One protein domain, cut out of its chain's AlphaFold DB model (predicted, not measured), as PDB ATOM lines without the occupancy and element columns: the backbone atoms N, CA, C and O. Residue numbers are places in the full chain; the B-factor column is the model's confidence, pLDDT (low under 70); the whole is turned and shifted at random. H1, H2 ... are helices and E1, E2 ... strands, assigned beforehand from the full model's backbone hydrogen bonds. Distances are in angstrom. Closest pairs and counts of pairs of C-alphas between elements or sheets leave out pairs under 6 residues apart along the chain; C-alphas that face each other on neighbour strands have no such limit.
ATOM      1  N   ASP A  80     -52.889  11.184  56.873       88.00
ATOM      2  CA  ASP A  80     -52.173  11.166  55.599       88.00
ATOM      3  C   ASP A  80     -52.123  12.574  54.989       88.00
ATOM      4  O   ASP A  80     -53.021  13.389  55.215       88.00
ATOM      5  N   ALA A  81     -51.058  12.867  54.244       88.06
ATOM      6  CA  ALA A  81     -50.894  14.136  53.548       88.06
ATOM      7  C   ALA A  81     -51.997  14.347  52.516       88.06
ATOM      8  O   ALA A  81     -52.293  13.461  51.717       88.06
ATOM      9  N   GLU A  82     -52.568  15.545  52.505       89.81
ATOM     10  CA  GLU A  82     -53.633  15.900  51.575       89.81
ATOM     11  C   GLU A  82     -53.024  16.447  50.280       89.81
ATOM     12  O   GLU A  82     -52.359  17.490  50.266       89.81
ATOM     13  N   LEU A  83     -53.200  15.713  49.181       90.12
ATOM     14  CA  LEU A  83     -52.725  16.139  47.870       90.12
ATOM     15  C   LEU A  83     -53.828  16.930  47.170       90.12
ATOM     16  O   LEU A  83     -54.949  16.470  47.028       90.12
ATOM     17  N   LEU A  84     -53.501  18.114  46.672       91.38
ATOM     18  CA  LEU A  84     -54.431  18.956  45.930       91.38
ATOM     19  C   LEU A  84     -54.193  18.798  44.431       91.38
ATOM     20  O   LEU A  84     -53.059  18.927  43.962       91.38
ATOM     21  N   LYS A  85     -55.265  18.608  43.657       91.50
ATOM     22  CA  LYS A  85     -55.221  18.779  42.201       91.50
ATOM     23  C   LYS A  85     -55.429  20.244  41.875       91.50
ATOM     24  O   LYS A  85     -56.472  20.823  42.184       91.50
ATOM     25  N   VAL A  86     -54.453  20.848  41.209       90.75
ATOM     26  CA  VAL A  86     -54.492  22.263  40.842       90.75
ATOM     27  C   VAL A  86     -54.305  22.479  39.354       90.75
ATOM     28  O   VAL A  86     -53.588  21.736  38.687       90.75
ATOM     29  N   LYS A  87     -54.931  23.533  38.831       90.81
ATOM     30  CA  LYS A  87     -54.764  23.986  37.449       90.81
ATOM     31  C   LYS A  87     -53.825  25.176  37.350       90.81
ATOM     32  O   LYS A  87     -53.970  26.135  38.104       90.81
ATOM     33  N   ASN A  88     -52.939  25.134  36.358       84.94
ATOM     34  CA  ASN A  88     -52.144  26.268  35.886       84.94
ATOM     35  C   ASN A  88     -52.273  26.357  34.364       84.94
ATOM     36  O   ASN A  88     -51.690  25.568  33.621       84.94
ATOM     37  N   GLY A  89     -53.124  27.270  33.894       84.50
ATOM     38  CA  GLY A  89     -53.557  27.275  32.498       84.50
ATOM     39  C   GLY A  89     -54.321  25.993  32.144       84.50
ATOM     40  O   GLY A  89     -55.372  25.718  32.721       84.50
ATOM     41  N   PHE A  90     -53.802  25.217  31.188       82.62
ATOM     42  CA  PHE A  90     -54.403  23.951  30.742       82.62
ATOM     43  C   PHE A  90     -53.851  22.717  31.466       82.62
ATOM     44  O   PHE A  90     -54.396  21.626  31.312       82.62
ATOM     45  N   GLU A  91     -52.782  22.871  32.245       86.62
ATOM     46  CA  GLU A  91     -52.139  21.762  32.943       86.62
ATOM     47  C   GLU A  91     -52.815  21.519  34.293       86.62
ATOM     48  O   GLU A  91     -53.133  22.466  35.015       86.62
ATOM     49  N   THR A  92     -53.030  20.245  34.629       89.25
ATOM     50  CA  THR A  92     -53.437  19.815  35.974       89.25
ATOM     51  C   THR A  92     -52.253  19.128  36.629       89.25
ATOM     52  O   THR A  92     -51.671  18.218  36.040       89.25
ATOM     53  N   ILE A  93     -51.896  19.577  37.823       90.50
ATOM     54  CA  ILE A  93     -50.725  19.104  38.556       90.50
ATOM     55  C   ILE A  93     -51.055  18.910  40.032       90.50
ATOM     56  O   ILE A  93     -52.083  19.387  40.514       90.50
ATOM     57  N   ASP A  94     -50.158  18.230  40.740       91.50
ATOM     58  CA  ASP A  94     -50.333  17.931  42.156       91.50
ATOM     59  C   ASP A  94     -49.607  18.968  43.008       91.50
ATOM     60  O   ASP A  94     -48.470  19.362  42.719       91.50
ATOM     61  N   ALA A  95     -50.262  19.383  44.082       91.88
ATOM     62  CA  ALA A  95     -49.707  20.256  45.096       91.88
ATOM     63  C   ALA A  95     -49.917  19.659  46.486       91.88
ATOM     64  O   ALA A  95     -50.835  18.879  46.711       91.88
ATOM     65  N   TRP A  96     -49.066  20.040  47.424       93.06
ATOM     66  CA  TRP A  96     -49.191  19.682  48.829       93.06
ATOM     67  C   TRP A  96     -48.912  20.905  49.680       93.06
ATOM     68  O   TRP A  96     -47.903  21.585  49.466       93.06
ATOM     69  N   GLN A  97     -49.791  21.186  50.638       92.38
ATOM     70  CA  GLN A  97     -49.508  22.194  51.645       92.38
ATOM     71  C   GLN A  97     -48.586  21.592  52.706       92.38
ATOM     72  O   GLN A  97     -48.933  20.627  53.374       92.38
ATOM     73  N   ILE A  98     -47.397  22.166  52.856       88.88
ATOM     74  CA  ILE A  98     -46.334  21.656  53.718       88.88
ATOM     75  C   ILE A  98     -46.829  21.597  55.164       88.88
ATOM     76  O   ILE A  98     -47.038  22.633  55.803       88.88
ATOM     77  N   ASN A  99     -46.971  20.374  55.676       86.56
ATOM     78  CA  ASN A  99     -47.432  20.093  57.028       86.56
ATOM     79  C   ASN A  99     -46.623  18.939  57.660       86.56
ATOM     80  O   ASN A  99     -46.681  17.804  57.183       86.56
ATOM     81  N   PRO A 100     -45.865  19.181  58.743       79.19
ATOM     82  CA  PRO A 100     -45.059  18.148  59.387       79.19
ATOM     83  C   PRO A 100     -45.885  17.136  60.188       79.19
ATOM     84  O   PRO A 100     -45.345  16.095  60.557       79.19
ATOM     85  N   GLU A 101     -47.170  17.384  60.446       81.31
ATOM     86  CA  GLU A 101     -48.050  16.454  61.172       81.31
ATOM     87  C   GLU A 101     -48.691  15.392  60.261       81.31
ATOM     88  O   GLU A 101     -49.416  14.513  60.734       81.31
ATOM     89  N   GLU A 102     -48.400  15.444  58.962       85.75
ATOM     90  CA  GLU A 102     -48.955  14.547  57.954       85.75
ATOM     91  C   GLU A 102     -47.955  13.479  57.507       85.75
ATOM     92  O   GLU A 102     -46.737  13.710  57.457       85.75
ATOM     93  N   GLU A 103     -48.476  12.290  57.207       85.31
ATOM     94  CA  GLU A 103     -47.711  11.191  56.628       85.31
ATOM     95  C   GLU A 103     -47.603  11.384  55.105       85.31
ATOM     96  O   GLU A 103     -48.630  11.501  54.434       85.31
ATOM     97  N   PRO A 104     -46.394  11.428  54.515       85.94
ATOM     98  CA  PRO A 104     -46.246  11.578  53.073       85.94
ATOM     99  C   PRO A 104     -46.929  10.441  52.301       85.94
ATOM    100  O   PRO A 104     -46.686   9.263  52.564       85.94
ATOM    101  N   ILE A 105     -47.708  10.784  51.271       88.88
ATOM    102  CA  ILE A 105     -48.346   9.813  50.369       88.88
ATOM    103  C   ILE A 105     -47.979  10.058  48.902       88.88
ATOM    104  O   ILE A 105     -47.443  11.104  48.532       88.88
ATOM    105  N   GLY A 106     -48.246   9.070  48.044       89.00
ATOM    106  CA  GLY A 106     -48.078   9.196  46.595       89.00
ATOM    107  C   GLY A 106     -46.672   9.643  46.175       89.00
ATOM    108  O   GLY A 106     -45.661   9.030  46.535       89.00
ATOM    109  N   TRP A 107     -46.604  10.720  45.388       89.12
ATOM    110  CA  TRP A 107     -45.332  11.260  44.910       89.12
ATOM    111  C   TRP A 107     -44.497  11.874  46.038       89.12
ATOM    112  O   TRP A 107     -43.278  11.757  45.983       89.12
ATOM    113  N   LEU A 108     -45.111  12.449  47.082       88.56
ATOM    114  CA  LEU A 108     -44.368  13.006  48.220       88.56
ATOM    115  C   LEU A 108     -43.532  11.928  48.885       88.56
ATOM    116  O   LEU A 108     -42.327  12.102  49.042       88.56
ATOM    117  N   LYS A 109     -44.154  10.785  49.197       87.31
ATOM    118  CA  LYS A 109     -43.459   9.641  49.789       87.31
ATOM    119  C   LYS A 109     -42.248   9.232  48.958       87.31
ATOM    120  O   LYS A 109     -41.153   9.105  49.482       87.31
ATOM    121  N   THR A 110     -42.427   9.130  47.642       85.31
ATOM    122  CA  THR A 110     -41.342   8.765  46.719       85.31
ATOM    123  C   THR A 110     -40.185   9.771  46.751       85.31
ATOM    124  O   THR A 110     -39.030   9.386  46.588       85.31
ATOM    125  N   VAL A 111     -40.477  11.059  46.920       83.12
ATOM    126  CA  VAL A 111     -39.469  12.128  46.941       83.12
ATOM    127  C   VAL A 111     -38.740  12.169  48.290       83.12
ATOM    128  O   VAL A 111     -37.520  12.333  48.305       83.12
ATOM    129  N   PHE A 112     -39.445  11.942  49.403       81.56
ATOM    130  CA  PHE A 112     -38.835  11.749  50.723       81.56
ATOM    131  C   PHE A 112     -37.955  10.489  50.768       81.56
ATOM    132  O   PHE A 112     -36.803  10.574  51.181       81.56
ATOM    133  N   ASP A 113     -38.438   9.352  50.256       78.94
ATOM    134  CA  ASP A 113     -37.691   8.082  50.208       78.94
ATOM    135  C   ASP A 113     -36.410   8.185  49.360       78.94
ATOM    136  O   ASP A 113     -35.439   7.466  49.588       78.94
ATOM    137  N   LYS A 114     -36.393   9.085  48.368       75.44
ATOM    138  CA  LYS A 114     -35.221   9.389  47.528       75.44
ATOM    139  C   LYS A 114     -34.318  10.480  48.108       75.44
ATOM    140  O   LYS A 114     -33.416  10.935  47.404       75.44
ATOM    141  N   GLU A 115     -34.588  10.940  49.329       72.00
ATOM    142  CA  GLU A 115     -33.864  12.023  50.007       72.00
ATOM    143  C   GLU A 115     -33.814  13.333  49.199       72.00
ATOM    144  O   GLU A 115     -32.905  14.153  49.337       72.00
ATOM    145  N   GLN A 116     -34.795  13.534  48.318       75.81
ATOM    146  CA  GLN A 116     -34.945  14.765  47.545       75.81
ATOM    147  C   GLN A 116     -35.674  15.839  48.349       75.81
ATOM    148  O   GLN A 116     -35.515  17.021  48.071       75.81
ATOM    149  N   LEU A 117     -36.455  15.442  49.352       76.88
ATOM    150  CA  LEU A 117     -37.035  16.327  50.354       76.88
ATOM    151  C   LEU A 117     -36.599  15.860  51.730       76.88
ATOM    152  O   LEU A 117     -36.619  14.665  52.021       76.88
ATOM    153  N   TYR A 118     -36.256  16.811  52.583       74.12
ATOM    154  CA  TYR A 118     -36.005  16.556  53.988       74.12
ATOM    155  C   TYR A 118     -36.463  17.751  54.813       74.12
ATOM    156  O   TYR A 118     -36.496  18.890  54.343       74.12
ATOM    157  N   TRP A 119     -36.861  17.478  56.048       73.38
ATOM    158  CA  TRP A 119     -37.114  18.539  57.011       73.38
ATOM    159  C   TRP A 119     -35.778  19.125  57.438       73.38
ATOM    160  O   TRP A 119     -34.853  18.377  57.747       73.38
ATOM    161  N   ASP A 120     -35.679  20.451  57.406       65.50
ATOM    162  CA  ASP A 120     -34.485  21.140  57.857       65.50
ATOM    163  C   ASP A 120     -34.202  20.782  59.315       65.50
ATOM    164  O   ASP A 120     -35.086  20.764  60.176       65.50
ATOM    165  N   GLU A 121     -32.930  20.527  59.566       51.16
ATOM    166  CA  GLU A 121     -32.361  20.331  60.883       51.16
ATOM    167  C   GLU A 121     -32.171  21.674  61.612       51.16
ATOM    168  O   GLU A 121     -31.781  21.718  62.773       51.16
ATOM    169  N   LEU A 122     -32.462  22.815  60.984       49.94
ATOM    170  CA  LEU A 122     -32.353  24.089  61.678       49.94
ATOM    171  C   LEU A 122     -33.577  24.390  62.567       49.94
ATOM    172  O   LEU A 122     -34.727  24.245  62.149       49.94
ATOM    173  N   PRO A 123     -33.348  24.852  63.810       47.81
ATOM    174  CA  PRO A 123     -34.330  24.783  64.895       47.81
ATOM    175  C   PRO A 123     -35.549  25.690  64.688       47.81
ATOM    176  O   PRO A 123     -36.642  25.427  65.164       47.81
ATOM    177  N   GLU A 124     -35.396  26.825  64.027       50.34
ATOM    178  CA  GLU A 124     -36.324  27.930  64.293       50.34
ATOM    179  C   GLU A 124     -37.483  28.024  63.298       50.34
ATOM    180  O   GLU A 124     -38.460  28.721  63.563       50.34
ATOM    181  N   THR A 125     -37.424  27.308  62.174       53.06
ATOM    182  CA  THR A 125     -38.255  27.653  61.010       53.06
ATOM    183  C   THR A 125     -39.217  26.559  60.550       53.06
ATOM    184  O   THR A 125     -40.137  26.880  59.800       53.06
ATOM    185  N   HIS A 126     -39.078  25.310  61.024       61.94
ATOM    186  CA  HIS A 126     -39.859  24.153  60.541       61.94
ATOM    187  C   HIS A 126     -39.958  24.152  59.008       61.94
ATOM    188  O   HIS A 126     -41.039  24.178  58.414       61.94
ATOM    189  N   THR A 127     -38.794  24.222  58.373       68.12
ATOM    190  CA  THR A 127     -38.697  24.377  56.930       68.12
ATOM    191  C   THR A 127     -38.567  23.012  56.280       68.12
ATOM    192  O   THR A 127     -37.802  22.169  56.735       68.12
ATOM    193  N   LEU A 128     -39.284  22.801  55.186       71.06
ATOM    194  CA  LEU A 128     -38.987  21.732  54.251       71.06
ATOM    195  C   LEU A 128     -37.914  22.197  53.258       71.06
ATOM    196  O   LEU A 128     -38.074  23.235  52.611       71.06
ATOM    197  N   ILE A 129     -36.843  21.421  53.114       69.38
ATOM    198  CA  ILE A 129     -35.789  21.670  52.132       69.38
ATOM    199  C   ILE A 129     -35.926  20.686  50.977       69.38
ATOM    200  O   ILE A 129     -36.052  19.477  51.171       69.38
ATOM    201  N   LEU A 130     -35.847  21.217  49.758       62.56
ATOM    202  CA  LEU A 130     -35.686  20.431  48.542       62.56
ATOM    203  C   LEU A 130     -34.192  20.293  48.189       62.56
ATOM    204  O   LEU A 130     -33.485  21.261  47.903       62.56
ATOM    205  N   LYS A 131     -33.699  19.054  48.184       62.16
ATOM    206  CA  LYS A 131     -32.372  18.685  47.688       62.16
ATOM    207  C   LYS A 131     -32.421  18.623  46.161       62.16
ATOM    208  O   LYS A 131     -33.033  17.730  45.579       62.16
ATOM    209  N   SER A 132     -31.753  19.562  45.496       47.97
ATOM    210  CA  SER A 132     -31.550  19.480  44.046       47.97
ATOM    211  C   SER A 132     -30.320  18.612  43.744       47.97
ATOM    212  O   SER A 132     -29.276  18.820  44.373       47.97
ATOM    213  N   PRO A 133     -30.386  17.657  42.795       39.34
ATOM    214  CA  PRO A 133     -29.213  16.897  42.372       39.34
ATOM    215  C   PRO A 133     -28.080  17.841  41.934       39.34
ATOM    216  O   PRO A 133     -28.256  18.646  41.022       39.34
ATOM    217  N   GLY A 134     -26.915  17.747  42.583       38.66
ATOM    218  CA  GLY A 134     -25.719  18.527  42.232       38.66
ATOM    219  C   GLY A 134     -25.456  19.793  43.060       38.66
ATOM    220  O   GLY A 134     -24.455  20.458  42.809       38.66
ATOM    221  N   PHE A 135     -26.283  20.115  44.062       36.03
ATOM    222  CA  PHE A 135     -26.025  21.208  45.009       36.03
ATOM    223  C   PHE A 135     -25.884  20.681  46.447       36.03
ATOM    224  O   PHE A 135     -26.784  20.027  46.965       36.03
ATOM    225  N   TYR A 136     -24.760  20.994  47.106       40.03
ATOM    226  CA  TYR A 136     -24.522  20.705  48.536       40.03
ATOM    227  C   TYR A 136     -25.297  21.644  49.480       40.03
ATOM    228  O   TYR A 136     -25.442  21.354  50.661       40.03
ATOM    229  N   LEU A 137     -25.806  22.764  48.961       40.31
ATOM    230  CA  LEU A 137     -26.686  23.697  49.660       40.31
ATOM    231  C   LEU A 137     -28.053  23.587  48.981       40.31
ATOM    232  O   LEU A 137     -28.190  24.008  47.833       40.31
ATOM    233  N   GLY A 138     -29.013  22.936  49.643       42.00
ATOM    234  CA  GLY A 138     -30.346  22.652  49.106       42.00
ATOM    235  C   GLY A 138     -30.976  23.863  48.414       42.00
ATOM    236  O   GLY A 138     -30.837  25.005  48.856       42.00
ATOM    237  N   ALA A 139     -31.652  23.616  47.295       51.28
ATOM    238  CA  ALA A 139     -32.333  24.658  46.554       51.28
ATOM    239  C   ALA A 139     -33.797  24.661  46.990       51.28
ATOM    240  O   ALA A 139     -34.543  23.756  46.641       51.28
ATOM    241  N   ILE A 140     -34.191  25.753  47.647       57.91
ATOM    242  CA  ILE A 140     -35.560  26.133  48.020       57.91
ATOM    243  C   ILE A 140     -35.979  25.645  49.425       57.91
ATOM    244  O   ILE A 140     -35.990  24.457  49.738       57.91
ATOM    245  N   ILE A 141     -36.314  26.647  50.247       65.19
ATOM    246  CA  ILE A 141     -36.719  26.635  51.660       65.19
ATOM    247  C   ILE A 141     -38.206  27.013  51.680       65.19
ATOM    248  O   ILE A 141     -38.559  28.106  51.231       65.19
ATOM    249  N   GLY A 142     -39.073  26.133  52.180       71.44
ATOM    250  CA  GLY A 142     -40.500  26.413  52.357       71.44
ATOM    251  C   GLY A 142     -40.938  26.104  53.786       71.44
ATOM    252  O   GLY A 142     -40.870  24.938  54.176       71.44
ATOM    253  N   PRO A 143     -41.367  27.095  54.589       80.19
ATOM    254  CA  PRO A 143     -41.898  26.833  55.922       80.19
ATOM    255  C   PRO A 143     -43.273  26.154  55.847       80.19
ATOM    256  O   PRO A 143     -43.905  26.089  54.790       80.19
ATOM    257  N   ILE A 144     -43.757  25.684  56.997       82.88
ATOM    258  CA  ILE A 144     -45.130  25.180  57.159       82.88
ATOM    259  C   ILE A 144     -46.145  26.147  56.525       82.88
ATOM    260  O   ILE A 144     -46.043  27.366  56.673       82.88
ATOM    261  N   GLY A 145     -47.135  25.595  55.823       84.44
ATOM    262  CA  GLY A 145     -48.205  26.354  55.169       84.44
ATOM    263  C   GLY A 145     -47.877  26.830  53.751       84.44
ATOM    264  O   GLY A 145     -48.786  27.247  53.032       84.44
ATOM    265  N   TYR A 146     -46.617  26.731  53.314       91.25
ATOM    266  CA  TYR A 146     -46.261  26.887  51.900       91.25
ATOM    267  C   TYR A 146     -46.755  25.691  51.089       91.25
ATOM    268  O   TYR A 146     -47.046  24.631  51.633       91.25
ATOM    269  N   TYR A 147     -46.811  25.853  49.772       91.38
ATOM    270  CA  TYR A 147     -47.215  24.800  48.851       91.38
ATOM    271  C   TYR A 147     -46.014  24.270  48.089       91.38
ATOM    272  O   TYR A 147     -45.307  25.041  47.440       91.38
ATOM    273  N   LEU A 148     -45.817  22.955  48.125       91.31
ATOM    274  CA  LEU A 148     -44.924  22.241  47.226       91.31
ATOM    275  C   LEU A 148     -45.726  21.728  46.030       91.31
ATOM    276  O   LEU A 148     -46.683  20.979  46.189       91.31
ATOM    277  N   VAL A 149     -45.316  22.115  44.830       90.81
ATOM    278  CA  VAL A 149     -45.997  21.799  43.574       90.81
ATOM    279  C   VAL A 149     -45.107  20.907  42.717       90.81
ATOM    280  O   VAL A 149     -43.920  21.202  42.569       90.81
ATOM    281  N   ASN A 150     -45.671  19.851  42.126       89.25
ATOM    282  CA  ASN A 150     -44.972  18.915  41.247       89.25
ATOM    283  C   ASN A 150     -45.514  18.990  39.811       89.25
ATOM    284  O   ASN A 150     -46.605  18.500  39.529       89.25
ATOM    285  N   SER A 151     -44.721  19.544  38.888       83.62
ATOM    286  CA  SER A 151     -44.998  19.502  37.445       83.62
ATOM    287  C   SER A 151     -44.005  18.568  36.752       83.62
ATOM    288  O   SER A 151     -42.910  18.965  36.353       83.62
ATOM    289  N   GLY A 152     -44.348  17.279  36.676       76.00
ATOM    290  CA  GLY A 152     -43.546  16.281  35.963       76.00
ATOM    291  C   GLY A 152     -42.100  16.178  36.469       76.00
ATOM    292  O   GLY A 152     -41.167  16.309  35.678       76.00
ATOM    293  N   ASN A 153     -41.918  15.970  37.779       73.00
ATOM    294  CA  ASN A 153     -40.632  15.939  38.500       73.00
ATOM    295  C   ASN A 153     -39.904  17.288  38.609       73.00
ATOM    296  O   ASN A 153     -38.776  17.335  39.100       73.00
ATOM    297  N   HIS A 154     -40.537  18.388  38.200       80.25
ATOM    298  CA  HIS A 154     -40.071  19.729  38.531       80.25
ATOM    299  C   HIS A 154     -40.834  20.234  39.749       80.25
ATOM    300  O   HIS A 154     -42.040  20.487  39.684       80.25
ATOM    301  N   PHE A 155     -40.114  20.390  40.854       83.81
ATOM    302  CA  PHE A 155     -40.675  20.865  42.110       83.81
ATOM    303  C   PHE A 155     -40.544  22.381  42.239       83.81
ATOM    304  O   PHE A 155     -39.520  22.966  41.880       83.81
ATOM    305  N   ARG A 156     -41.578  23.028  42.776       84.38
ATOM    306  CA  ARG A 156     -41.552  24.447  43.156       84.38
ATOM    307  C   ARG A 156     -42.209  24.622  44.515       84.38
ATOM    308  O   ARG A 156     -43.280  24.068  44.731       84.38
ATOM    309  N   MET A 157     -41.608  25.423  45.393       87.44
ATOM    310  CA  MET A 157     -42.286  25.893  46.604       87.44
ATOM    311  C   MET A 157     -42.815  27.303  46.406       87.44
ATOM    312  O   MET A 157     -42.138  28.156  45.830       87.44
ATOM    313  N   LEU A 158     -44.022  27.545  46.898       88.69
ATOM    314  CA  LEU A 158     -44.715  28.816  46.780       88.69
ATOM    315  C   LEU A 158     -45.305  29.208  48.129       88.69
ATOM    316  O   LEU A 158     -45.823  28.363  48.857       88.69
ATOM    317  N   SER A 159     -45.267  30.505  48.434       90.06
ATOM    318  CA  SER A 159     -46.074  31.041  49.527       90.06
ATOM    319  C   SER A 159     -47.554  30.802  49.229       90.06
ATOM    320  O   SER A 159     -47.960  30.774  48.064       90.06
ATOM    321  N   GLU A 160     -48.381  30.702  50.267       90.75
ATOM    322  CA  GLU A 160     -49.835  30.595  50.116       90.75
ATOM    323  C   GLU A 160     -50.403  31.690  49.198       90.75
ATOM    324  O   GLU A 160     -51.220  31.429  48.314       90.75
ATOM    325  N   ARG A 161     -49.917  32.928  49.348       90.56
ATOM    326  CA  ARG A 161     -50.352  34.059  48.524       90.56
ATOM    327  C   ARG A 161     -50.033  33.851  47.045       90.56
ATOM    328  O   ARG A 161     -50.857  34.174  46.195       90.56
ATOM    329  N   ASP A 162     -48.826  33.394  46.722       91.00
ATOM    330  CA  ASP A 162     -48.399  33.259  45.327       91.00
ATOM    331  C   ASP A 162     -48.944  31.982  44.680       91.00
ATOM    332  O   ASP A 162     -49.188  31.977  43.473       91.00
ATOM    333  N   PHE A 163     -49.209  30.948  45.480       92.56
ATOM    334  CA  PHE A 163     -49.941  29.761  45.062       92.56
ATOM    335  C   PHE A 163     -51.353  30.132  44.595       92.56
ATOM    336  O   PHE A 163     -51.673  29.927  43.430       92.56
ATOM    337  N   HIS A 164     -52.148  30.802  45.433       91.12
ATOM    338  CA  HIS A 164     -53.517  31.199  45.080       91.12
ATOM    339  C   HIS A 164     -53.605  32.232  43.943       91.12
ATOM    340  O   HIS A 164     -54.658  32.395  43.331       91.12
ATOM    341  N   LYS A 165     -52.512  32.944  43.635       91.44
ATOM    342  CA  LYS A 165     -52.435  33.817  42.452       91.44
ATOM    343  C   LYS A 165     -52.253  33.048  41.146       91.44
ATOM    344  O   LYS A 165     -52.662  33.548  40.102       91.44
ATOM    345  N   GLN A 166     -51.563  31.912  41.189       90.25
ATOM    346  CA  GLN A 166     -51.136  31.165  40.001       90.25
ATOM    347  C   GLN A 166     -51.981  29.918  39.749       90.25
ATOM    348  O   GLN A 166     -52.124  29.501  38.603       90.25
ATOM    349  N   TYR A 167     -52.519  29.326  40.811       90.31
ATOM    350  CA  TYR A 167     -53.163  28.026  40.783       90.31
ATOM    351  C   TYR A 167     -54.614  28.126  41.222       90.31
ATOM    352  O   TYR A 167     -54.951  28.820  42.182       90.31
ATOM    353  N   GLN A 168     -55.464  27.378  40.529       88.94
ATOM    354  CA  GLN A 168     -56.839  27.142  40.940       88.94
ATOM    355  C   GLN A 168     -56.960  25.708  41.453       88.94
ATOM    356  O   GLN A 168     -56.666  24.771  40.709       88.94
ATOM    357  N   VAL A 169     -57.399  25.537  42.700       87.31
ATOM    358  CA  VAL A 169     -57.698  24.213  43.264       87.31
ATOM    359  C   VAL A 169     -58.927  23.644  42.561       87.31
ATOM    360  O   VAL A 169     -59.935  24.333  42.401       87.31
ATOM    361  N   VAL A 170     -58.802  22.413  42.075       86.06
ATOM    362  CA  VAL A 170     -59.834  21.714  41.302       86.06
ATOM    363  C   VAL A 170     -60.476  20.611  42.133       86.06
ATOM    364  O   VAL A 170     -61.680  20.411  42.016       86.06
ATOM    365  N   GLU A 171     -59.689  19.920  42.961       78.56
ATOM    366  CA  GLU A 171     -60.134  18.789  43.780       78.56
ATOM    367  C   GLU A 171     -59.147  18.526  44.933       78.56
ATOM    368  O   GLU A 171     -57.938  18.738  44.774       78.56
ATOM    369  N   GLU A 172     -59.670  18.063  46.071       64.00
ATOM    370  CA  GLU A 172     -58.911  17.434  47.163       64.00
ATOM    371  C   GLU A 172     -58.773  15.943  46.804       64.00
ATOM    372  O   GLU A 172     -59.788  15.269  46.618       64.00
ATOM    373  N   ALA A 173     -57.548  15.460  46.573       57.72
ATOM    374  CA  ALA A 173     -57.269  14.140  45.992       57.72
ATOM    375  C   ALA A 173     -57.150  13.017  47.027       57.72
ATOM    376  O   ALA A 173     -56.599  13.272  48.121       57.72
TER     377      ALA A 173
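Overview. This is residues 80 to 173 of the 173 residues of an uncharacterized protein of Lactococcus fujiensis JCM 16395 (UniProt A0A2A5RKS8). A strongly twisted five-stranded sheet has the short helix H2 packed on it, and a smaller three-stranded sheet, E3, E4 and E5, sits next to its E7 edge. The other short helix, H1, spans the two sheets and only grazes each of them. The printed part has 94 residues with two named helices and eight named strands, in the order E1, E2, H1, E3, E4, E5, E6, E7, H2, E8. The large sheet runs E7, E6, E2, E1, E8 and the small one E3, E4, E5, both antiparallel; the class is mixed, helices and strands. The whole is compact, with a radius of gyration of the C-alphas of 12.8 A and spans of 35 by 26 by 24 A.

Along the chain. E1, residues 83 to 88, begins at C-alpha 83 (-52.725, 16.139, 47.870) and is 15.7 A long. E2, residues 91 to 97, is the longest strand, 18.9 A. H1, residues 106 to 113, is 11.1 A long. E3 is residues 117 to 119, E4 residues 127 to 130 and E5 residues 141 to 143. E6, residues 147 to 151, is 12.8 A long, and E7, residues 154 to 158, 13.1 A. H2, residues 160 to 166, is 10.2 A long. E8, residues 168 to 172, is 11.7 A long and ends at C-alpha 172 (-58.911, 17.434, 47.163).

Arrangement. In the large sheet the strands' lines turn by 104 degrees from edge strand E7 to edge strand E8. E1 and E2 form a hairpin, with N 86 and O 93 at 2.9 A. E8 is antiparallel to E1, with N 87 and O 168 at 2.8 A. On the other side of E1 and E2, E6 is the antiparallel neighbour of E2, with N 148 and O 96 at 2.8 A. E6 and E7 form a hairpin, with N 149 and O 156 at 2.8 A. H2 is on this sheet; its closest C-alphas to E6 are those of Glu 160 and Tyr 147, 6.5 A apart. E3, E4 and E5 form a meander, each strand the antiparallel neighbour of the one before, with N 129 and O 118 at 2.8 A and N 128 and O 142 at 2.8 A. The closest C-alphas of E5 and E7 are those of Gly 142 and Met 157, 6.0 A apart. H1 only grazes the large sheet with residues 106 to 108 and the small one with residues 108 to 112. H1 and H2 are apart. In both helices every O i to N i+4 pair is within hydrogen-bond range.

Size, cuts and confidence. The two C-alphas farthest apart are those of Phe 90 and Pro 123, 39.6 A. The printed part has no cut and no long link, and it ends at the chain's last residue, 173. The mean pLDDT of the printed part is 77.7; residues 120 to 127, 129 to 141 and 172 to 173 are under 70.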